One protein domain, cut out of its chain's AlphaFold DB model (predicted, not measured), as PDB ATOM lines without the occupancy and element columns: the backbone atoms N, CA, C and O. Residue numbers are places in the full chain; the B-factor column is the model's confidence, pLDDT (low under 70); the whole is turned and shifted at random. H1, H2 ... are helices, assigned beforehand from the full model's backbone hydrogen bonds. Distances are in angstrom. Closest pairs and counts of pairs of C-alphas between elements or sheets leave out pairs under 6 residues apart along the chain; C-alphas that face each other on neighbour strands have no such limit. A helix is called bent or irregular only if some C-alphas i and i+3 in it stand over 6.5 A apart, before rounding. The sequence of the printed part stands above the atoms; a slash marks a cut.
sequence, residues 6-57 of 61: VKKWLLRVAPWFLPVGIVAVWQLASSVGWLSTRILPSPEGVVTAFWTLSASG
ATOM      1  N   VAL A   6     191.430 267.582 228.904       67.56
ATOM      2  CA  VAL A   6     192.828 267.774 229.321       67.56
ATOM      3  C   VAL A   6     192.960 268.612 230.597       67.56
ATOM      4  O   VAL A   6     193.715 268.251 231.500       67.56
ATOM      5  N   LYS A   7     192.189 269.699 230.731       70.88
ATOM      6  CA  LYS A   7     192.332 270.625 231.867       70.88
ATOM      7  C   LYS A   7     191.873 269.992 233.187       70.88
ATOM      8  O   LYS A   7     192.435 270.278 234.238       70.88
ATOM      9  N   LYS A   8     190.890 269.085 233.131       74.50
ATOM     10  CA  LYS A   8     190.364 268.365 234.302       74.50
ATOM     11  C   LYS A   8     191.328 267.285 234.796       74.50
ATOM     12  O   LYS A   8     191.421 267.063 236.000       74.50
ATOM     13  N   TRP A   9     192.042 266.631 233.881       79.44
ATOM     14  CA  TRP A   9     193.011 265.586 234.219       79.44
ATOM     15  C   TRP A   9     194.292 266.179 234.819       79.44
ATOM     16  O   TRP A   9     194.763 265.706 235.848       79.44
ATOM     17  N   LEU A  10     194.777 267.301 234.277       79.25
ATOM     18  CA  LEU A  10     195.919 268.032 234.842       79.25
ATOM     19  C   LEU A  10     195.676 268.480 236.289       79.25
ATOM     20  O   LEU A  10     196.554 268.320 237.127       79.25
ATOM     21  N   LEU A  11     194.471 268.958 236.618       78.44
ATOM     22  CA  LEU A  11     194.116 269.332 237.994       78.44
ATOM     23  C   LEU A  11     194.094 268.136 238.962       78.44
ATOM     24  O   LEU A  11     194.315 268.312 240.156       78.44
ATOM     25  N   ARG A  12     193.842 266.920 238.459       82.62
ATOM     26  CA  ARG A  12     193.865 265.682 239.254       82.62
ATOM     27  C   ARG A  12     195.284 265.176 239.494       82.62
ATOM     28  O   ARG A  12     195.518 264.590 240.541       82.62
ATOM     29  N   VAL A  13     196.201 265.405 238.555       83.25
ATOM     30  CA  VAL A  13     197.607 264.962 238.635       83.25
ATOM     31  C   VAL A  13     198.509 266.005 239.297       83.25
ATOM     32  O   VAL A  13     199.495 265.642 239.928       83.25
ATOM     33  N   ALA A  14     198.143 267.288 239.242       84.56
ATOM     34  CA  ALA A  14     198.851 268.381 239.910       84.56
ATOM     35  C   ALA A  14     199.218 268.101 241.386       84.56
ATOM     36  O   ALA A  14     200.381 268.296 241.733       84.56
ATOM     37  N   PRO A  15     198.321 267.591 242.258       89.19
ATOM     38  CA  PRO A  15     198.690 267.299 243.645       89.19
ATOM     39  C   PRO A  15     199.634 266.095 243.794       89.19
ATOM     40  O   PRO A  15     200.281 265.974 244.827       89.19
ATOM     41  N   TRP A  16     199.744 265.225 242.781       90.50
ATOM     42  CA  TRP A  16     200.619 264.046 242.805       90.50
ATOM     43  C   TRP A  16     202.061 264.347 242.391       90.50
ATOM     44  O   TRP A  16     202.951 263.552 242.681       90.50
ATOM     45  N   PHE A  17     202.326 265.506 241.782       89.88
ATOM     46  CA  PHE A  17     203.693 265.915 241.446       89.88
ATOM     47  C   PHE A  17     204.580 266.059 242.680       89.88
ATOM     48  O   PHE A  17     205.734 265.639 242.656       89.88
ATOM     49  N   LEU A  18     204.039 266.621 243.762       90.69
ATOM     50  CA  LEU A  18     204.775 266.805 245.008       90.69
ATOM     51  C   LEU A  18     205.198 265.465 245.644       90.69
ATOM     52  O   LEU A  18     206.399 265.274 245.833       90.69
ATOM     53  N   PRO A  19     204.289 264.509 245.937       92.62
ATOM     54  CA  PRO A  19     204.681 263.235 246.538       92.62
ATOM     55  C   PRO A  19     205.579 262.403 245.617       92.62
ATOM     56  O   PRO A  19     206.575 261.854 246.084       92.62
ATOM     57  N   VAL A  20     205.292 262.346 244.311       93.25
ATOM     58  CA  VAL A  20     206.134 261.598 243.360       93.25
ATOM     59  C   VAL A  20     207.521 262.229 243.244       93.25
ATOM     60  O   VAL A  20     208.518 261.512 243.233       93.25
ATOM     61  N   GLY A  21     207.603 263.562 243.220       93.19
ATOM     62  CA  GLY A  21     208.870 264.288 243.214       93.19
ATOM     63  C   GLY A  21     209.714 263.994 244.453       93.19
ATOM     64  O   GLY A  21     210.906 263.731 244.326       93.19
ATOM     65  N   ILE A  22     209.098 263.958 245.639       91.75
ATOM     66  CA  ILE A  22     209.783 263.602 246.891       91.75
ATOM     67  C   ILE A  22     210.346 262.178 246.821       91.75
ATOM     68  O   ILE A  22     211.522 261.976 247.120       91.75
ATOM     69  N   VAL A  23     209.545 261.200 246.382       90.62
ATOM     70  CA  VAL A  23     209.999 259.805 246.236       90.62
ATOM     71  C   VAL A  23     211.129 259.696 245.212       90.62
ATOM     72  O   VAL A  23     212.096 258.983 245.459       90.62
ATOM     73  N   ALA A  24     211.054 260.425 244.098       89.12
ATOM     74  CA  ALA A  24     212.095 260.419 243.073       89.12
ATOM     75  C   ALA A  24     213.412 261.029 243.577       89.12
ATOM     76  O   ALA A  24     214.475 260.448 243.367       89.12
ATOM     77  N   VAL A  25     213.357 262.167 244.280       88.69
ATOM     78  CA  VAL A  25     214.545 262.775 244.906       88.69
ATOM     79  C   VAL A  25     215.138 261.834 245.947       88.69
ATOM     80  O   VAL A  25     216.354 261.675 245.996       88.69
ATOM     81  N   TRP A  26     214.296 261.181 246.746       87.19
ATOM     82  CA  TRP A  26     214.745 260.217 247.743       87.19
ATOM     83  C   TRP A  26     215.403 258.989 247.103       87.19
ATOM     84  O   TRP A  26     216.510 258.628 247.496       87.19
ATOM     85  N   GLN A  27     214.786 258.410 246.069       86.25
ATOM     86  CA  GLN A  27     215.365 257.321 245.282       86.25
ATOM     87  C   GLN A  27     216.735 257.710 244.734       86.25
ATOM     88  O   GLN A  27     217.701 256.976 244.925       86.25
ATOM     89  N   LEU A  28     216.835 258.881 244.101       84.00
ATOM     90  CA  LEU A  28     218.096 259.373 243.563       84.00
ATOM     91  C   LEU A  28     219.125 259.548 244.678       84.00
ATOM     92  O   LEU A  28     220.194 258.962 244.578       84.00
ATOM     93  N   ALA A  29     218.799 260.260 245.759       83.69
ATOM     94  CA  ALA A  29     219.703 260.490 246.887       83.69
ATOM     95  C   ALA A  29     220.242 259.184 247.503       83.69
ATOM     96  O   ALA A  29     221.426 259.108 247.841       83.69
ATOM     97  N   SER A  30     219.403 258.149 247.604       82.81
ATOM     98  CA  SER A  30     219.821 256.811 248.032       82.81
ATOM     99  C   SER A  30     220.687 256.103 246.981       82.81
ATOM    100  O   SER A  30     221.698 255.503 247.340       82.81
ATOM    101  N   SER A  31     220.353 256.198 245.689       76.81
ATOM    102  CA  SER A  31     221.107 255.552 244.602       76.81
ATOM    103  C   SER A  31     222.490 256.169 244.357       76.81
ATOM    104  O   SER A  31     223.421 255.429 244.047       76.81
ATOM    105  N   VAL A  32     222.668 257.489 244.520       78.56
ATOM    106  CA  VAL A  32     224.002 258.134 244.426       78.56
ATOM    107  C   VAL A  32     224.856 257.946 245.686       78.56
ATOM    108  O   VAL A  32     225.987 258.424 245.732       78.56
ATOM    109  N   GLY A  33     224.343 257.263 246.717       70.44
ATOM    110  CA  GLY A  33     225.065 257.039 247.973       70.44
ATOM    111  C   GLY A  33     225.213 258.290 248.846       70.44
ATOM    112  O   GLY A  33     225.955 258.260 249.826       70.44
ATOM    113  N   TRP A  34     224.504 259.380 248.521       68.12
ATOM    114  CA  TRP A  34     224.385 260.559 249.391       68.12
ATOM    115  C   TRP A  34     223.660 260.222 250.690       68.12
ATOM    116  O   TRP A  34     224.004 260.737 251.753       68.12
ATOM    117  N   LEU A  35     222.675 259.332 250.605       66.69
ATOM    118  CA  LEU A  35     221.990 258.771 251.753       66.69
ATOM    119  C   LEU A  35     222.553 257.374 252.013       66.69
ATOM    120  O   LEU A  35     222.464 256.493 251.160       66.69
ATOM    121  N   SER A  36     223.157 257.171 253.184       59.06
ATOM    122  CA  SER A  36     223.703 255.866 253.554       59.06
ATOM    123  C   SER A  36     222.566 254.841 253.577       59.06
ATOM    124  O   SER A  36     221.698 254.894 254.450       59.06
ATOM    125  N   THR A  37     222.574 253.894 252.638       62.69
ATOM    126  CA  THR A  37     221.576 252.813 252.504       62.69
ATOM    127  C   THR A  37     221.500 251.900 253.730       62.69
ATOM    128  O   THR A  37     220.564 251.118 253.858       62.69
ATOM    129  N   ARG A  38     222.456 252.029 254.660       59.38
ATOM    130  CA  ARG A  38     222.441 251.387 255.983       59.38
ATOM    131  C   ARG A  38     221.517 252.082 256.991       59.38
ATOM    132  O   ARG A  38     221.133 251.451 257.965       59.38
ATOM    133  N   ILE A  39     221.208 253.364 256.786       60.06
ATOM    134  CA  ILE A  39     220.373 254.183 257.681       60.06
ATOM    135  C   ILE A  39     219.008 254.452 257.037       60.06
ATOM    136  O   ILE A  39     217.989 254.375 257.716       60.06
ATOM    137  N   LEU A  40     218.974 254.732 255.728       64.50
ATOM    138  CA  LEU A  40     217.744 254.951 254.965       64.50
ATOM    139  C   LEU A  40     217.801 254.161 253.647       64.50
ATOM    140  O   LEU A  40     218.426 254.626 252.687       64.50
ATOM    141  N   PRO A  41     217.182 252.964 253.588       74.00
ATOM    142  CA  PRO A  41     217.071 252.217 252.341       74.00
ATOM    143  C   PRO A  41     216.321 253.046 251.293       74.00
ATOM    144  O   PRO A  41     215.458 253.858 251.630       74.00
ATOM    145  N   SER A  42     216.656 252.851 250.018       85.81
ATOM    146  CA  SER A  42     215.883 253.426 248.915       85.81
ATOM    147  C   SER A  42     214.420 252.952 248.977       85.81
ATOM    148  O   SER A  42     214.143 251.900 249.564       85.81
ATOM    149  N   PRO A  43     213.475 253.684 248.360       83.56
ATOM    150  CA  PRO A  43     212.080 253.262 248.246       83.56
ATOM    151  C   PRO A  43     211.915 251.794 247.827       83.56
ATOM    152  O   PRO A  43     211.138 251.059 248.434       83.56
ATOM    153  N   GLU A  44     212.688 251.339 246.837       84.06
ATOM    154  CA  GLU A  44     212.694 249.934 246.406       84.06
ATOM    155  C   GLU A  44     213.156 248.975 247.520       84.06
ATOM    156  O   GLU A  44     212.540 247.934 247.731       84.06
ATOM    157  N   GLY A  45     214.174 249.358 248.296       84.44
ATOM    158  CA  GLY A  45     214.697 248.586 249.415       84.44
ATOM    159  C   GLY A  45     213.690 248.482 250.554       84.44
ATOM    160  O   GLY A  45     213.580 247.420 251.162       84.44
ATOM    161  N   VAL A  46     212.896 249.531 250.794       86.56
ATOM    162  CA  VAL A  46     211.773 249.482 251.742       86.56
ATOM    163  C   VAL A  46     210.734 248.460 251.291       86.56
ATOM    164  O   VAL A  46     210.309 247.639 252.101       86.56
ATOM    165  N   VAL A  47     210.355 248.459 250.009       88.56
ATOM    166  CA  VAL A  47     209.382 247.494 249.465       88.56
ATOM    167  C   VAL A  47     209.918 246.064 249.550       88.56
ATOM    168  O   VAL A  47     209.199 245.164 249.985       88.56
ATOM    169  N   THR A  48     211.182 245.842 249.180       89.12
ATOM    170  CA  THR A  48     211.814 244.518 249.267       89.12
ATOM    171  C   THR A  48     211.914 244.033 250.709       89.12
ATOM    172  O   THR A  48     211.546 242.891 250.984       89.12
ATOM    173  N   ALA A  49     212.367 244.880 251.636       87.38
ATOM    174  CA  ALA A  49     212.463 244.537 253.053       87.38
ATOM    175  C   ALA A  49     211.083 244.222 253.637       87.38
ATOM    176  O   ALA A  49     210.906 243.181 254.262       87.38
ATOM    177  N   PHE A  50     210.089 245.070 253.355       89.00
ATOM    178  CA  PHE A  50     208.706 244.847 253.766       89.00
ATOM    179  C   PHE A  50     208.178 243.500 253.270       89.00
ATOM    180  O   PHE A  50     207.654 242.724 254.067       89.00
ATOM    181  N   TRP A  51     208.340 243.187 251.980       91.12
ATOM    182  CA  TRP A  51     207.871 241.919 251.416       91.12
ATOM    183  C   TRP A  51     208.599 240.716 252.017       91.12
ATOM    184  O   TRP A  51     207.963 239.735 252.390       91.12
ATOM    185  N   THR A  52     209.922 240.812 252.154       91.75
ATOM    186  CA  THR A  52     210.763 239.740 252.706       91.75
ATOM    187  C   THR A  52     210.361 239.419 254.140       91.75
ATOM    188  O   THR A  52     210.090 238.262 254.448       91.75
ATOM    189  N   LEU A  53     210.241 240.444 254.988       90.12
ATOM    190  CA  LEU A  53     209.856 240.297 256.392       90.12
ATOM    191  C   LEU A  53     208.390 239.868 256.552       90.12
ATOM    192  O   LEU A  53     208.050 239.121 257.466       90.12
ATOM    193  N   SER A  54     207.504 240.326 255.660       91.50
ATOM    194  CA  SER A  54     206.092 239.918 255.671       91.50
ATOM    195  C   SER A  54     205.955 238.442 255.312       91.50
ATOM    196  O   SER A  54     205.178 237.728 255.937       91.50
ATOM    197  N   ALA A  55     206.717 237.987 254.314       91.12
ATOM    198  CA  ALA A  55     206.715 236.605 253.859       91.12
ATOM    199  C   ALA A  55     207.403 235.658 254.853       91.12
ATOM    200  O   ALA A  55     206.949 234.526 255.008       91.12
ATOM    201  N   SER A  56     208.466 236.105 255.536       91.06
ATOM    202  CA  SER A  56     209.119 235.324 256.599       91.06
ATOM    203  C   SER A  56     208.293 235.269 257.887       91.06
ATOM    204  O   SER A  56     208.505 234.383 258.710       91.06
ATOM    205  N   GLY A  57     207.344 236.194 258.063       88.69
ATOM    206  CA  GLY A  57     206.570 236.352 259.293       88.69
ATOM    207  C   GLY A  57     207.316 237.112 260.392       88.69
ATOM    208  O   GLY A  57     206.714 237.414 261.419       88.69
TER     209      GLY A  57
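AT A GLANCE: This is residues 6 to 57 of the 61 residues of the protein "Alkanesulfonate transporter permease" of Shigella flexneri 2a (UniProt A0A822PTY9). A long, kinked helix, H1, and a shorter one, H2, make an L: the first residues of H2 meet H1 near its last residues, and the loop of residues 32 to 42 runs past the end of H1 and folds back to join them. The two free arms of the L, residues 6 to 22, which belong to H1, and residues 50 to 57, of which 50 to 56 belong to H2, stick out with no body between them. The printed part has 52 residues with two named helices, H1 then H2, no named strand, and the class all helix. It is only just extended, close to loose, with a radius of gyration of the C-alphas of 15.1 A, and only just flat, spanning 45 by 30 by 11 A.

HOW THE PARTS SIT: The longest helix is H1, residues 6 to 31, with a kink of 48 degrees near residue 16. H1 is irregular, but only just: C-alphas 12 and 15 are 6.7 A apart, and its line is a rough one. H2, residues 43 to 56, touches H1 with residues 43 to 44 alone, and H1 touches H2 with residues 23 to 27 alone. The closest C-alphas of the two helices are those of Gln 27 and Pro 43, 6.0 A apart. Their lines stand about perpendicular, at 78 degrees. In H2 every O i to N i+4 pair is within hydrogen-bond range; in H1 18 of 22 are.

IN THESE COORDINATES: H1 measures 34.4 A from C-alpha 6 at (192.828, 267.774, 229.321) to C-alpha 31 at (221.107, 255.552, 244.602). H2 measures 20.0 A and ends with C-alpha 56 at (209.119, 235.324, 256.599).

THE WHOLE: The two C-alphas farthest apart are those of Lys 7 and Ser 56, at 46.3 A. The printed part has no cut. The link from H1 to H2, 11 residues, is long. The mean pLDDT of the printed part is 82.3; residue 6 and residues 34 to 40 are under 70.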